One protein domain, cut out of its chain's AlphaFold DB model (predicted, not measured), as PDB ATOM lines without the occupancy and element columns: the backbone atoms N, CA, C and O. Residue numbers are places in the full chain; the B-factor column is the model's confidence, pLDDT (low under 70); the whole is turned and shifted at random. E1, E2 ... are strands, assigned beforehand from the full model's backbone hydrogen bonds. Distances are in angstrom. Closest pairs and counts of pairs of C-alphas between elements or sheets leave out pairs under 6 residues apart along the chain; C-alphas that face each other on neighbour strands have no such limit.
ATOM      1  N   LEU A  25     327.678 458.217 351.227       90.12
ATOM      2  CA  LEU A  25     327.759 459.007 350.007       90.12
ATOM      3  C   LEU A  25     326.701 458.542 349.009       90.12
ATOM      4  O   LEU A  25     326.526 457.346 348.751       90.12
ATOM      5  N   VAL A  26     325.982 459.515 348.471       91.81
ATOM      6  CA  VAL A  26     324.929 459.313 347.484       91.81
ATOM      7  C   VAL A  26     325.107 460.272 346.322       91.81
ATOM      8  O   VAL A  26     325.647 461.369 346.473       91.81
ATOM      9  N   GLU A  27     324.605 459.857 345.172       90.94
ATOM     10  CA  GLU A  27     324.571 460.645 343.951       90.94
ATOM     11  C   GLU A  27     323.140 461.092 343.644       90.94
ATOM     12  O   GLU A  27     322.189 460.310 343.754       90.94
ATOM     13  N   MET A  28     322.983 462.344 343.217       91.81
ATOM     14  CA  MET A  28     321.740 462.841 342.643       91.81
ATOM     15  C   MET A  28     321.626 462.401 341.184       91.81
ATOM     16  O   MET A  28     322.376 462.844 340.315       91.81
ATOM     17  N   ARG A  29     320.609 461.582 340.891       88.19
ATOM     18  CA  ARG A  29     320.444 460.874 339.603       88.19
ATOM     19  C   ARG A  29     320.459 461.758 338.354       88.19
ATOM     20  O   ARG A  29     320.722 461.255 337.266       88.19
ATOM     21  N   ILE A  30     320.091 463.034 338.486       84.62
ATOM     22  CA  ILE A  30     319.884 463.949 337.354       84.62
ATOM     23  C   ILE A  30     321.068 464.874 337.070       84.62
ATOM     24  O   ILE A  30     321.152 465.400 335.961       84.62
ATOM     25  N   SER A  31     321.927 465.125 338.057       81.69
ATOM     26  CA  SER A  31     322.985 466.138 337.970       81.69
ATOM     27  C   SER A  31     324.390 465.561 338.092       81.69
ATOM     28  O   SER A  31     325.350 466.305 337.909       81.69
ATOM     29  N   ASP A  32     324.513 464.262 338.386       80.25
ATOM     30  CA  ASP A  32     325.777 463.579 338.692       80.25
ATOM     31  C   ASP A  32     326.555 464.245 339.853       80.25
ATOM     32  O   ASP A  32     327.757 464.041 340.038       80.25
ATOM     33  N   GLU A  33     325.871 465.076 340.643       87.44
ATOM     34  CA  GLU A  33     326.400 465.659 341.869       87.44
ATOM     35  C   GLU A  33     326.341 464.613 342.982       87.44
ATOM     36  O   GLU A  33     325.401 463.822 343.068       87.44
ATOM     37  N   TRP A  34     327.331 464.633 343.866       87.88
ATOM     38  CA  TRP A  34     327.431 463.700 344.980       87.88
ATOM     39  C   TRP A  34     327.477 464.444 346.309       87.88
ATOM     40  O   TRP A  34     327.963 465.577 346.406       87.88
ATOM     41  N   GLY A  35     326.990 463.788 347.354       90.25
ATOM     42  CA  GLY A  35     326.968 464.353 348.691       90.25
ATOM     43  C   GLY A  35     326.800 463.327 349.793       90.25
ATOM     44  O   GLY A  35     326.588 462.142 349.559       90.25
ATOM     45  N   GLU A  36     326.904 463.813 351.022       92.56
ATOM     46  CA  GLU A  36     326.787 463.017 352.239       92.56
ATOM     47  C   GLU A  36     325.367 463.102 352.808       92.56
ATOM     48  O   GLU A  36     324.831 464.197 353.006       92.56
ATOM     49  N   VAL A  37     324.792 461.958 353.175       95.44
ATOM     50  CA  VAL A  37     323.545 461.892 353.949       95.44
ATOM     51  C   VAL A  37     323.776 462.398 355.380       95.44
ATOM     52  O   VAL A  37     324.366 461.713 356.214       95.44
ATOM     53  N   LYS A  38     323.255 463.582 355.715       96.19
ATOM     54  CA  LYS A  38     323.348 464.182 357.063       96.19
ATOM     55  C   LYS A  38     322.148 463.883 357.952       96.19
ATOM     56  O   LYS A  38     322.284 463.871 359.173       96.19
ATOM     57  N   ALA A  39     320.972 463.684 357.365       96.38
ATOM     58  CA  ALA A  39     319.757 463.369 358.107       96.38
ATOM     59  C   ALA A  39     318.797 462.521 357.275       96.38
ATOM     60  O   ALA A  39     318.882 462.478 356.048       96.38
ATOM     61  N   ARG A  40     317.871 461.860 357.972       97.62
ATOM     62  CA  ARG A  40     316.830 461.006 357.398       97.62
ATOM     63  C   ARG A  40     315.498 461.361 358.035       97.62
ATOM     64  O   ARG A  40     315.445 461.564 359.249       97.62
ATOM     65  N   ALA A  41     314.446 461.436 357.235       94.94
ATOM     66  CA  ALA A  41     313.110 461.772 357.698       94.94
ATOM     67  C   ALA A  41     312.057 460.894 357.020       94.94
ATOM     68  O   ALA A  41     312.171 460.553 355.845       94.94
ATOM     69  N   GLN A  42     311.023 460.557 357.784       92.31
ATOM     70  CA  GLN A  42     309.809 459.913 357.296       92.31
ATOM     71  C   GLN A  42     308.655 460.902 357.390       92.31
ATOM     72  O   GLN A  42     308.534 461.640 358.371       92.31
ATOM     73  N   TYR A  43     307.804 460.885 356.375       87.81
ATOM     74  CA  TYR A  43     306.604 461.704 356.293       87.81
ATOM     75  C   TYR A  43     305.388 460.783 356.211       87.81
ATOM     76  O   TYR A  43     305.483 459.682 355.679       87.81
ATOM     77  N   ALA A  44     304.248 461.224 356.751       86.38
ATOM     78  CA  ALA A  44     303.019 460.427 356.734       86.38
ATOM     79  C   ALA A  44     302.546 460.112 355.303       86.38
ATOM     80  O   ALA A  44     302.030 459.026 355.053       86.38
ATOM     81  N   ASP A  45     302.773 461.051 354.381       86.06
ATOM     82  CA  ASP A  45     302.357 460.983 352.985       86.06
ATOM     83  C   ASP A  45     303.574 461.204 352.072       86.06
ATOM     84  O   ASP A  45     303.794 462.302 351.555       86.06
ATOM     85  N   GLY A  46     304.416 460.183 351.902       87.38
ATOM     86  CA  GLY A  46     305.557 460.270 350.990       87.38
ATOM     87  C   GLY A  46     306.617 459.194 351.190       87.38
ATOM     88  O   GLY A  46     306.527 458.357 352.082       87.38
ATOM     89  N   GLU A  47     307.634 459.235 350.333       93.12
ATOM     90  CA  GLU A  47     308.839 458.421 350.488       93.12
ATOM     91  C   GLU A  47     309.763 458.964 351.589       93.12
ATOM     92  O   GLU A  47     309.632 460.112 352.030       93.12
ATOM     93  N   ASN A  48     310.730 458.140 352.003       95.56
ATOM     94  CA  ASN A  48     311.821 458.587 352.862       95.56
ATOM     95  C   ASN A  48     312.534 459.790 352.233       95.56
ATOM     96  O   ASN A  48     312.796 459.825 351.030       95.56
ATOM     97  N   GLN A  49     312.877 460.762 353.068       96.69
ATOM     98  CA  GLN A  49     313.624 461.948 352.672       96.69
ATOM     99  C   GLN A  49     315.002 461.939 353.318       96.69
ATOM    100  O   GLN A  49     315.177 461.496 354.460       96.69
ATOM    101  N   TYR A  50     315.969 462.488 352.596       97.81
ATOM    102  CA  TYR A  50     317.370 462.522 352.983       97.81
ATOM    103  C   TYR A  50     317.908 463.940 352.855       97.81
ATOM    104  O   TYR A  50     317.759 464.571 351.814       97.81
ATOM    105  N   LEU A  51     318.528 464.450 353.919       97.56
ATOM    106  CA  LEU A  51     319.207 465.742 353.893       97.56
ATOM    107  C   LEU A  51     320.631 465.513 353.407       97.56
ATOM    108  O   LEU A  51     321.422 464.908 354.132       97.56
ATOM    109  N   ILE A  52     320.951 465.990 352.213       96.19
ATOM    110  CA  ILE A  52     322.249 465.775 351.582       96.19
ATOM    111  C   ILE A  52     323.074 467.051 351.676       96.19
ATOM    112  O   ILE A  52     322.597 468.118 351.294       96.19
ATOM    113  N   HIS A  53     324.306 466.948 352.174       93.81
ATOM    114  CA  HIS A  53     325.309 468.007 352.058       93.81
ATOM    115  C   HIS A  53     326.209 467.713 350.858       93.81
ATOM    116  O   HIS A  53     326.879 466.683 350.832       93.81
ATOM    117  N   TYR A  54     326.206 468.595 349.864       91.25
ATOM    118  CA  TYR A  54     326.869 468.367 348.581       91.25
ATOM    119  C   TYR A  54     327.508 469.644 348.045       91.25
ATOM    120  O   TYR A  54     327.219 470.759 348.494       91.25
ATOM    121  N   LYS A  55     328.392 469.482 347.062       85.81
ATOM    122  CA  LYS A  55     328.915 470.592 346.267       85.81
ATOM    123  C   LYS A  55     328.053 470.731 345.018       85.81
ATOM    124  O   LYS A  55     328.075 469.847 344.169       85.81
ATOM    125  N   ALA A  56     327.324 471.834 344.914       86.88
ATOM    126  CA  ALA A  56     326.510 472.125 343.745       86.88
ATOM    127  C   ALA A  56     327.381 472.358 342.495       86.88
ATOM    128  O   ALA A  56     328.570 472.681 342.601       86.88
ATOM    129  N   ALA A  57     326.787 472.267 341.307       85.12
ATOM    130  CA  ALA A  57     327.451 472.437 340.014       85.12
ATOM    131  C   ALA A  57     328.123 473.814 339.845       85.12
ATOM    132  O   ALA A  57     329.100 473.953 339.112       85.12
ATOM    133  N   ASP A  58     327.642 474.833 340.559       85.94
ATOM    134  CA  ASP A  58     328.269 476.159 340.618       85.94
ATOM    135  C   ASP A  58     329.464 476.247 341.588       85.94
ATOM    136  O   ASP A  58     330.069 477.305 341.769       85.94
ATOM    137  N   GLY A  59     329.815 475.122 342.206       80.38
ATOM    138  CA  GLY A  59     330.947 474.952 343.096       80.38
ATOM    139  C   GLY A  59     330.671 475.266 344.565       80.38
ATOM    140  O   GLY A  59     331.592 475.108 345.373       80.38
ATOM    141  N   ARG A  60     329.459 475.692 344.939       87.12
ATOM    142  CA  ARG A  60     329.125 476.022 346.334       87.12
ATOM    143  C   ARG A  60     328.779 474.775 347.140       87.12
ATOM    144  O   ARG A  60     328.054 473.907 346.673       87.12
ATOM    145  N   ALA A  61     329.240 474.725 348.388       88.75
ATOM    146  CA  ALA A  61     328.718 473.769 349.359       88.75
ATOM    147  C   ALA A  61     327.288 474.172 349.749       88.75
ATOM    148  O   ALA A  61     327.040 475.326 350.109       88.75
ATOM    149  N   THR A  62     326.354 473.233 349.667       94.56
ATOM    150  CA  THR A  62     324.940 473.444 349.981       94.56
ATOM    151  C   THR A  62     324.360 472.219 350.686       94.56
ATOM    152  O   THR A  62     324.992 471.163 350.746       94.56
ATOM    153  N   THR A  63     323.170 472.371 351.261       95.94
ATOM    154  CA  THR A  63     322.469 471.293 351.958       95.94
ATOM    155  C   THR A  63     320.985 471.337 351.623       95.94
ATOM    156  O   THR A  63     320.355 472.377 351.812       95.94
ATOM    157  N   GLU A  64     320.418 470.223 351.161       96.69
ATOM    158  CA  GLU A  64     319.022 470.167 350.708       96.69
ATOM    159  C   GLU A  64     318.390 468.786 350.922       96.69
ATOM    160  O   GLU A  64     319.092 467.780 351.029       96.69
ATOM    161  N   TRP A  65     317.062 468.753 351.048       97.06
ATOM    162  CA  TRP A  65     316.291 467.519 351.189       97.06
ATOM    163  C   TRP A  65     315.955 466.926 349.821       97.06
ATOM    164  O   TRP A  65     315.421 467.622 348.960       97.06
ATOM    165  N   PHE A  66     316.205 465.630 349.666       96.38
ATOM    166  CA  PHE A  66     315.878 464.856 348.474       96.38
ATOM    167  C   PHE A  66     315.048 463.628 348.840       96.38
ATOM    168  O   PHE A  66     315.282 462.984 349.868       96.38
ATOM    169  N   GLY A  67     314.107 463.277 347.963       96.19
ATOM    170  CA  GLY A  67     313.371 462.020 348.065       96.19
ATOM    171  C   GLY A  67     314.259 460.821 347.742       96.19
ATOM    172  O   GLY A  67     315.179 460.928 346.928       96.19
ATOM    173  N   GLU A  68     313.984 459.675 348.366       95.69
ATOM    174  CA  GLU A  68     314.727 458.421 348.167       95.69
ATOM    175  C   GLU A  68     314.918 458.069 346.682       95.69
ATOM    176  O   GLU A  68     316.001 457.656 346.266       95.69
ATOM    177  N   SER A  69     313.884 458.279 345.866       94.81
ATOM    178  CA  SER A  69     313.873 458.000 344.428       94.81
ATOM    179  C   SER A  69     314.837 458.854 343.593       94.81
ATOM    180  O   SER A  69     315.184 458.454 342.473       94.81
ATOM    181  N   MET A  70     315.280 460.000 344.121       95.31
ATOM    182  CA  MET A  70     316.205 460.933 343.464       95.31
ATOM    183  C   MET A  70     317.677 460.574 343.686       95.31
ATOM    184  O   MET A  70     318.544 461.176 343.050       95.31
ATOM    185  N   LEU A  71     317.950 459.606 344.563       94.62
ATOM    186  CA  LEU A  71     319.291 459.271 345.026       94.62
ATOM    187  C   LEU A  71     319.697 457.850 344.625       94.62
ATOM    188  O   LEU A  71     318.885 456.916 344.610       94.62
ATOM    189  N   GLU A  72     320.984 457.676 344.353       92.19
ATOM    190  CA  GLU A  72     321.638 456.377 344.194       92.19
ATOM    191  C   GLU A  72     322.813 456.262 345.167       92.19
ATOM    192  O   GLU A  72     323.447 457.255 345.514       92.19
ATOM    193  N   ALA A  73     323.064 455.047 345.663       88.62
ATOM    194  CA  ALA A  73     324.216 454.809 346.521       88.62
ATOM    195  C   ALA A  73     325.482 454.966 345.682       88.62
ATOM    196  O   ALA A  73     325.583 454.366 344.613       88.62
ATOM    197  N   THR A  74     326.449 455.733 346.176       83.12
ATOM    198  CA  THR A  74     327.785 455.712 345.589       83.12
ATOM    199  C   THR A  74     328.468 454.419 346.020       83.12
ATOM    200  O   THR A  74     328.599 454.147 347.217       83.12
ATOM    201  N   GLU A  75     328.883 453.618 345.045       77.88
ATOM    202  CA  GLU A  75     329.535 452.326 345.259       77.88
ATOM    203  C   GLU A  75     331.015 452.397 344.865       77.88
ATOM    204  O   GLU A  75     331.411 453.174 343.991       77.88
ATOM    205  N   ALA A  76     331.848 451.582 345.512       64.38
ATOM    206  CA  ALA A  76     333.246 451.443 345.127       64.38
ATOM    207  C   ALA A  76     333.373 450.558 343.874       64.38
ATOM    208  O   ALA A  76     332.913 449.418 343.872       64.38
ATOM    209  N   ASP A  77     334.094 451.017 342.843       66.62
ATOM    210  CA  ASP A  77     334.239 450.278 341.571       66.62
ATOM    211  C   ASP A  77     334.782 448.839 341.740       66.62
ATOM    212  O   ASP A  77     334.468 447.946 340.952       66.62
ATOM    213  N   ARG A  78     335.629 448.595 342.755       57.16
ATOM    214  CA  ARG A  78     336.209 447.263 343.033       57.16
ATOM    215  C   ARG A  78     335.251 446.322 343.766       57.16
ATOM    216  O   ARG A  78     335.453 445.109 343.704       57.16
ATOM    217  N   HIS A  79     334.225 446.863 344.419       59.38
ATOM    218  CA  HIS A  79     333.248 446.115 345.203       59.38
ATOM    219  C   HIS A  79     331.829 446.631 344.910       59.38
ATOM    220  O   HIS A  79     331.243 447.325 345.743       59.38
ATOM    221  N   PRO A  80     331.265 446.296 343.732       65.56
ATOM    222  CA  PRO A  80     329.881 446.631 343.409       65.56
ATOM    223  C   PRO A  80     328.936 446.122 344.503       65.56
ATOM    224  O   PRO A  80     329.046 444.972 344.938       65.56
ATOM    225  N   GLY A  81     328.020 446.975 344.945       69.06
ATOM    226  CA  GLY A  81     327.108 446.727 346.061       69.06
ATOM    227  C   GLY A  81     327.632 447.117 347.450       69.06
ATOM    228  O   GLY A  81     326.858 447.030 348.405       69.06
ATOM    229  N   CYS A  82     328.889 447.559 347.591       69.69
ATOM    230  CA  CYS A  82     329.400 448.125 348.846       69.69
ATOM    231  C   CYS A  82     329.246 449.660 348.843       69.69
ATOM    232  O   CYS A  82     329.914 450.333 348.049       69.69
ATOM    233  N   PRO A  83     328.384 450.231 349.708       74.31
ATOM    234  CA  PRO A  83     328.197 451.673 349.786       74.31
ATOM    235  C   PRO A  83     329.416 452.368 350.393       74.31
ATOM    236  O   PRO A  83     330.022 451.881 351.346       74.31
ATOM    237  N   VAL A  84     329.741 453.544 349.867       79.94
ATOM    238  CA  VAL A  84     330.837 454.379 350.365       79.94
ATOM    239  C   VAL A  84     330.330 455.327 351.449       79.94
ATOM    240  O   VAL A  84     329.264 455.924 351.303       79.94
ATOM    241  N   PHE A  85     331.106 455.521 352.515       80.81
ATOM    242  CA  PHE A  85     330.782 456.462 353.588       80.81
ATOM    243  C   PHE A  85     331.799 457.603 353.670       80.81
ATOM    244  O   PHE A  85     333.013 457.388 353.599       80.81
ATOM    245  N   ALA A  86     331.304 458.825 353.870       76.00
ATOM    246  CA  ALA A  86     332.120 460.003 354.119       76.00
ATOM    247  C   ALA A  86     332.920 459.813 355.417       76.00
ATOM    248  O   ALA A  86     332.351 459.629 356.496       76.00
ATOM    249  N   CYS A  87     334.249 459.864 355.328       66.06
ATOM    250  CA  CYS A  87     335.107 459.807 356.503       66.06
ATOM    251  C   CYS A  87     335.235 461.215 357.094       66.06
ATOM    252  O   CYS A  87     335.853 462.088 356.489       66.06
ATOM    253  N   MET A  88     334.651 461.453 358.269       57.38
ATOM    254  CA  MET A  88     334.792 462.741 358.968       57.38
ATOM    255  C   MET A  88     336.058 462.806 359.837       57.38
ATOM    256  O   MET A  88     336.547 463.899 360.107       57.38
ATOM    257  N   GLU A  89     336.626 461.664 360.237       58.19
ATOM    258  CA  GLU A  89     337.857 461.618 361.030       58.19
ATOM    259  C   GLU A  89     338.826 460.594 360.444       58.19
ATOM    260  O   GLU A  89     338.498 459.417 360.301       58.19
ATOM    261  N   LEU A  90     340.021 461.055 360.072       60.62
ATOM    262  CA  LEU A  90     341.119 460.158 359.736       60.62
ATOM    263  C   LEU A  90     341.474 459.326 360.981       60.62
ATOM    264  O   LEU A  90     341.454 459.870 362.089       60.62
ATOM    265  N   PRO A  91     341.842 458.041 360.827       65.19
ATOM    266  CA  PRO A  91     342.368 457.251 361.932       65.19
ATOM    267  C   PRO A  91     343.503 457.990 362.640       65.19
ATOM    268  O   PRO A  91     344.327 458.642 361.994       65.19
ATOM    269  N   GLU A  92     343.565 457.872 363.964       63.22
ATOM    270  CA  GLU A  92     344.606 458.523 364.756       63.22
ATOM    271  C   GLU A  92     346.003 458.144 364.223       63.22
ATOM    272  O   GLU A  92     346.356 456.968 364.134       63.22
ATOM    273  N   GLY A  93     346.786 459.153 363.820       67.38
ATOM    274  CA  GLY A  93     348.125 458.981 363.243       67.38
ATOM    275  C   GLY A  93     348.190 458.832 361.717       67.38
ATOM    276  O   GLY A  93     349.296 458.787 361.174       67.38
ATOM    277  N   ALA A  94     347.061 458.802 361.004       64.19
ATOM    278  CA  ALA A  94     347.057 458.812 359.544       64.19
ATOM    279  C   ALA A  94     347.400 460.214 359.004       64.19
ATOM    280  O   ALA A  94     346.700 461.191 359.267       64.19
ATOM    281  N   VAL A  95     348.480 460.308 358.221       64.62
ATOM    282  CA  VAL A  95     348.830 461.500 357.434       64.62
ATOM    283  C   VAL A  95     348.539 461.180 355.977       64.62
ATOM    284  O   VAL A  95     349.199 460.323 355.391       64.62
ATOM    285  N   VAL A  96     347.546 461.851 355.399       65.38
ATOM    286  CA  VAL A  96     347.143 461.639 354.008       65.38
ATOM    287  C   VAL A  96     347.339 462.926 353.219       65.38
ATOM    288  O   VAL A  96     346.712 463.942 353.511       65.38
ATOM    289  N   GLU A  97     348.182 462.871 352.190       67.75
ATOM    290  CA  GLU A  97     348.249 463.906 351.157       67.75
ATOM    291  C   GLU A  97     347.259 463.565 350.036       67.75
ATOM    292  O   GLU A  97     347.474 462.617 349.273       67.75
ATOM    293  N   LEU A  98     346.170 464.335 349.962       64.38
ATOM    294  CA  LEU A  98     345.131 464.208 348.940       64.38
ATOM    295  C   LEU A  98     345.372 465.206 347.807       64.38
ATOM    296  O   LEU A  98     345.541 466.406 348.046       64.38
ATOM    297  N   GLN A  99     345.356 464.724 346.567       72.12
ATOM    298  CA  GLN A  99     345.251 465.597 345.400       72.12
ATOM    299  C   GLN A  99     343.822 466.155 345.263       72.12
ATOM    300  O   GLN A  99     342.881 465.609 345.843       72.12
ATOM    301  N   PRO A 100     343.614 467.252 344.509       66.62
ATOM    302  CA  PRO A 100     342.273 467.777 344.267       66.62
ATOM    303  C   PRO A 100     341.347 466.708 343.667       66.62
ATOM    304  O   PRO A 100     341.627 466.191 342.592       66.62
ATOM    305  N   GLY A 101     340.239 466.408 344.352       67.12
ATOM    306  CA  GLY A 101     339.274 465.380 343.932       67.12
ATOM    307  C   GLY A 101     339.477 464.004 344.576       67.12
ATOM    308  O   GLY A 101     338.588 463.161 344.458       67.12
ATOM    309  N   GLU A 102     340.583 463.792 345.297       74.06
ATOM    310  CA  GLU A 102     340.782 462.603 346.125       74.06
ATOM    311  C   GLU A 102     340.084 462.774 347.488       74.06
ATOM    312  O   GLU A 102     340.095 463.857 348.082       74.06
ATOM    313  N   MET A 103     339.489 461.703 348.008       72.75
ATOM    314  CA  MET A 103     338.851 461.662 349.323       72.75
ATOM    315  C   MET A 103     339.261 460.397 350.072       72.75
ATOM    316  O   MET A 103     339.344 459.322 349.488       72.75
ATOM    317  N   PHE A 104     339.469 460.512 351.384       73.31
ATOM    318  CA  PHE A 104     339.527 459.347 352.260       73.31
ATOM    319  C   PHE A 104     338.116 458.950 352.681       73.31
ATOM    320  O   PHE A 104     337.375 459.770 353.225       73.31
ATOM    321  N   VAL A 105     337.746 457.701 352.437       73.00
ATOM    322  CA  VAL A 105     336.420 457.162 352.757       73.00
ATOM    323  C   VAL A 105     336.548 455.848 353.500       73.00
ATOM    324  O   VAL A 105     337.529 455.125 353.326       73.00
ATOM    325  N   MET A 106     335.543 455.534 354.312       73.31
ATOM    326  CA  MET A 106     335.376 454.182 354.836       73.31
ATOM    327  C   MET A 106     334.655 453.356 353.768       73.31
ATOM    328  O   MET A 106     333.576 453.750 353.314       73.31
ATOM    329  N   THR A 107     335.282 452.266 353.323       71.69
ATOM    330  CA  THR A 107     334.730 451.390 352.273       71.69
ATOM    331  C   THR A 107     334.152 450.104 352.837       71.69
ATOM    332  O   THR A 107     333.189 449.587 352.285       71.69
ATOM    333  N   ASP A 108     334.722 449.593 353.933       69.00
ATOM    334  CA  ASP A 108     334.374 448.289 354.493       69.00
ATOM    335  C   ASP A 108     334.583 448.235 356.011       69.00
ATOM    336  O   ASP A 108     335.287 449.054 356.606       69.00
ATOM    337  N   ILE A 109     334.027 447.199 356.642       69.94
ATOM    338  CA  ILE A 109     334.344 446.801 358.016       69.94
ATOM    339  C   ILE A 109     334.829 445.349 357.987       69.94
ATOM    340  O   ILE A 109     334.045 444.432 357.748       69.94
ATOM    341  N   ILE A 110     336.116 445.128 358.267       71.56
ATOM    342  CA  ILE A 110     336.730 443.792 358.319       71.56
ATOM    343  C   ILE A 110     337.103 443.491 359.769       71.56
ATOM    344  O   ILE A 110     337.794 444.278 360.413       71.56
ATOM    345  N   ASP A 111     336.615 442.369 360.305       79.38
ATOM    346  CA  ASP A 111     336.840 441.948 361.698       79.38
ATOM    347  C   ASP A 111     336.477 443.026 362.740       79.38
ATOM    348  O   ASP A 111     337.147 443.201 363.761       79.38
ATOM    349  N   GLY A 112     335.410 443.787 362.471       70.81
ATOM    350  CA  GLY A 112     334.947 444.875 363.338       70.81
ATOM    351  C   GLY A 112     335.809 446.139 363.285       70.81
ATOM    352  O   GLY A 112     335.601 447.042 364.095       70.81
ATOM    353  N   LYS A 113     336.764 446.222 362.352       72.75
ATOM    354  CA  LYS A 113     337.595 447.407 362.127       72.75
ATOM    355  C   LYS A 113     337.228 448.068 360.798       72.75
ATOM    356  O   LYS A 113     337.182 447.368 359.785       72.75
ATOM    357  N   PRO A 114     336.986 449.389 360.782       71.69
ATOM    358  CA  PRO A 114     336.760 450.107 359.538       71.69
ATOM    359  C   PRO A 114     338.030 450.081 358.685       71.69
ATOM    360  O   PRO A 114     339.132 450.322 359.187       71.69
ATOM    361  N   GLN A 115     337.858 449.771 357.407       75.50
ATOM    362  CA  GLN A 115     338.875 449.910 356.377       75.50
ATOM    363  C   GLN A 115     338.653 451.229 355.657       75.50
ATOM    364  O   GLN A 115     337.525 451.579 355.297       75.50
ATOM    365  N   TYR A 116     339.746 451.952 355.457       74.81
ATOM    366  CA  TYR A 116     339.737 453.250 354.808       74.81
ATOM    367  C   TYR A 116     340.516 453.163 353.513       74.81
ATOM    368  O   TYR A 116     341.529 452.475 353.448       74.81
ATOM    369  N   SER A 117     340.045 453.864 352.492       74.31
ATOM    370  CA  SER A 117     340.715 453.934 351.199       74.31
ATOM    371  C   SER A 117     340.734 455.362 350.686       74.31
ATOM    372  O   SER A 117     339.809 456.139 350.940       74.31
ATOM    373  N   CYS A 118     341.768 455.691 349.915       72.81
ATOM    374  CA  CYS A 118     341.766 456.895 349.101       72.81
ATOM    375  C   CYS A 118     341.011 456.610 347.801       72.81
ATOM    376  O   CYS A 118     341.389 455.705 347.046       72.81
ATOM    377  N   ILE A 119     339.964 457.383 347.535       74.44
ATOM    378  CA  ILE A 119     339.159 457.289 346.319       74.44
ATOM    379  C   ILE A 119     339.231 458.578 345.501       74.44
ATOM    380  O   ILE A 119     339.378 459.666 346.050       74.44
ATOM    381  N   GLU A 120     339.099 458.450 344.186       77.31
ATOM    382  CA  GLU A 120     338.864 459.538 343.237       77.31
ATOM    383  C   GLU A 120     337.409 459.461 342.795       77.31
ATOM    384  O   GLU A 120     336.945 458.395 342.380       77.31
ATOM    385  N   MET A 121     336.695 460.582 342.846       73.44
ATOM    386  CA  MET A 121     335.336 460.653 342.310       73.44
ATOM    387  C   MET A 121     335.364 461.026 340.824       73.44
ATOM    388  O   MET A 121     335.823 462.110 340.468       73.44
ATOM    389  N   ASN A 122     334.827 460.154 339.964       67.00
ATOM    390  CA  ASN A 122     334.707 460.351 338.517       67.00
ATOM    391  C   ASN A 122     333.239 460.207 338.074       67.00
ATOM    392  O   ASN A 122     332.826 459.167 337.555       67.00
ATOM    393  N   GLY A 123     332.435 461.252 338.283       68.62
ATOM    394  CA  GLY A 123     330.987 461.197 338.041       68.62
ATOM    395  C   GLY A 123     330.314 460.209 338.997       68.62
ATOM    396  O   GLY A 123     330.427 460.378 340.208       68.62
ATOM    397  N   LYS A 124     329.675 459.163 338.451       59.34
ATOM    398  CA  LYS A 124     328.955 458.125 339.220       59.34
ATOM    399  C   LYS A 124     329.851 457.122 339.956       59.34
ATOM    400  O   LYS A 124     329.378 456.361 340.795       59.34
ATOM    401  N   SER A 125     331.135 457.077 339.608       58.66
ATOM    402  CA  SER A 125     332.066 456.048 340.078       58.66
ATOM    403  C   SER A 125     333.077 456.616 341.064       58.66
ATOM    404  O   SER A 125     333.786 457.581 340.763       58.66
ATOM    405  N   ALA A 126     333.186 455.964 342.219       69.69
ATOM    406  CA  ALA A 126     334.301 456.133 343.137       69.69
ATOM    407  C   ALA A 126     335.387 455.104 342.798       69.69
ATOM    408  O   ALA A 126     335.211 453.894 342.996       69.69
ATOM    409  N   ARG A 127     336.541 455.580 342.322       70.06
ATOM    410  CA  ARG A 127     337.680 454.720 341.997       70.06
ATOM    411  C   ARG A 127     338.700 454.726 343.124       70.06
ATOM    412  O   ARG A 127     339.247 455.761 343.471       70.06
ATOM    413  N   LEU A 128     339.051 453.544 343.614       66.88
ATOM    414  CA  LEU A 128     340.122 453.363 344.594       66.88
ATOM    415  C   LEU A 128     341.495 453.679 343.975       66.88
ATOM    416  O   LEU A 128     341.902 453.040 342.994       66.88
ATOM    417  N   ILE A 129     342.204 454.652 344.547       71.25
ATOM    418  CA  ILE A 129     343.503 455.138 344.056       71.25
ATOM    419  C   ILE A 129     344.652 454.593 344.903       71.25
ATOM    420  O   ILE A 129     345.718 454.295 344.363       71.25
ATOM    421  N   ARG A 130     344.453 454.474 346.225       63.88
ATOM    422  CA  ARG A 130     345.454 453.985 347.189       63.88
ATOM    423  C   ARG A 130     344.746 453.255 348.338       63.88
ATOM    424  O   ARG A 130     343.726 453.748 348.818       63.88
ATOM    425  N   GLU A 131     345.286 452.098 348.716       56.25
ATOM    426  CA  GLU A 131     344.919 451.322 349.917       56.25
ATOM    427  C   GLU A 131     345.807 451.733 351.095       56.25
ATOM    428  O   GLU A 131     347.005 452.015 350.845       56.25
TER     429      GLU A 131
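Overview. This is residues 25 to 131 of the 131 residues of an uncharacterized protein of Escherichia coli (UniProt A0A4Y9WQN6). Two lobes of strands stand side by side, each built on one strongly twisted antiparallel sheet, and the chain crosses from one to the other once, through E5, the link after it, and E6. The first lobe is a five-stranded sheet, E1 to E5, curled into an open trough; the second is a three-stranded sheet, E7 to E9, with the long unnamed stretch of residues 84 to 101 looping out from it and back. The printed part has 107 residues with no named helix and nine named strands, E1 to E9 in chain order, and its class is all strand. The first sheet runs E4, E3, E2, E1, E5 and the second E7, E8, E9. The whole is compact, with a radius of gyration of the C-alphas of 14.6 A, and its C-alphas span 45 by 35 by 25 A.

Along the chain. E1 is residues 25 to 28, beginning at C-alpha 25 at (327.759, 459.007, 350.007). E2 is residues 34 to 41, 19.2 A from first to last C-alpha, and bends by 67 degrees at residue 38. E3 is residues 49 to 55, 18.7 A long, and E4 is residues 61 to 67, 19.4 A long. E5 is the short strand of residues 71 to 73, and E6 is residues 79 to 83. E7 is residues 102 to 110, 22.8 A long, beginning at C-alpha 102 at (340.782, 462.603, 346.125). E8, residues 113 to 122, is the longest strand by residues and measures 27.1 A; it bends by 52 degrees at residue 118. E9 is residues 125 to 130, 15.3 A long, and ends at C-alpha 130 at (345.454, 453.985, 347.189).

Arrangement. In the larger sheet E1, E2, E3 and E4 form a meander, each strand the antiparallel neighbour of the one before, and each step is a hairpin. Between E1 and E2, N 26 and O 35 are 2.9 A apart, within hydrogen-bond range. E2 and E3 are antiparallel at 152 degrees, with N 38 and O 51 at 2.8 A. E3 and E4 are antiparallel at 154 degrees, with N 52 and O 64 at 2.8 A. E5 is the antiparallel neighbour of E1 at 143 degrees, with N 27 and O 72 at 2.9 A. E4 and E5 are the edge strands, and they meet only through their link. From edge to edge the strands' lines turn by 100 degrees and the way across the sheet turns by 80 degrees. E6 pairs with no named strand; its closest C-alpha to E5 is that of Pro 83, 6.0 A from that of Ala 73, and the C-alphas of Pro 83 and Thr 107 of E7 are 7.0 A apart. Residues 85 to 86 pair antiparallel with residues 105 to 106 of E7. E7, E8 and E9 form a second meander of two hairpins. E7 and E8 are antiparallel at 145 degrees, with N 103 and O 119 at 2.8 A. E8 and E9 are antiparallel at 118 degrees, with N 120 and O 127 at 2.8 A. Each of E1 to E5 is apart from E7, E8 and E9.

Size, cuts and confidence. The two C-alphas farthest apart, those of Asp 45 and Gly 93, are 46.9 A from each other. The printed part has no cut and ends at residue 131, the chain's last residue. The link from E6 to E7, 18 residues, is long, and the link from E2 to E3, 7 residues, is short; the other links are tight. The mean pLDDT of the printed part is 79.3, and 31 residues are under 70, among them residues 76 to 82, 87 to 98 and 122 to 126.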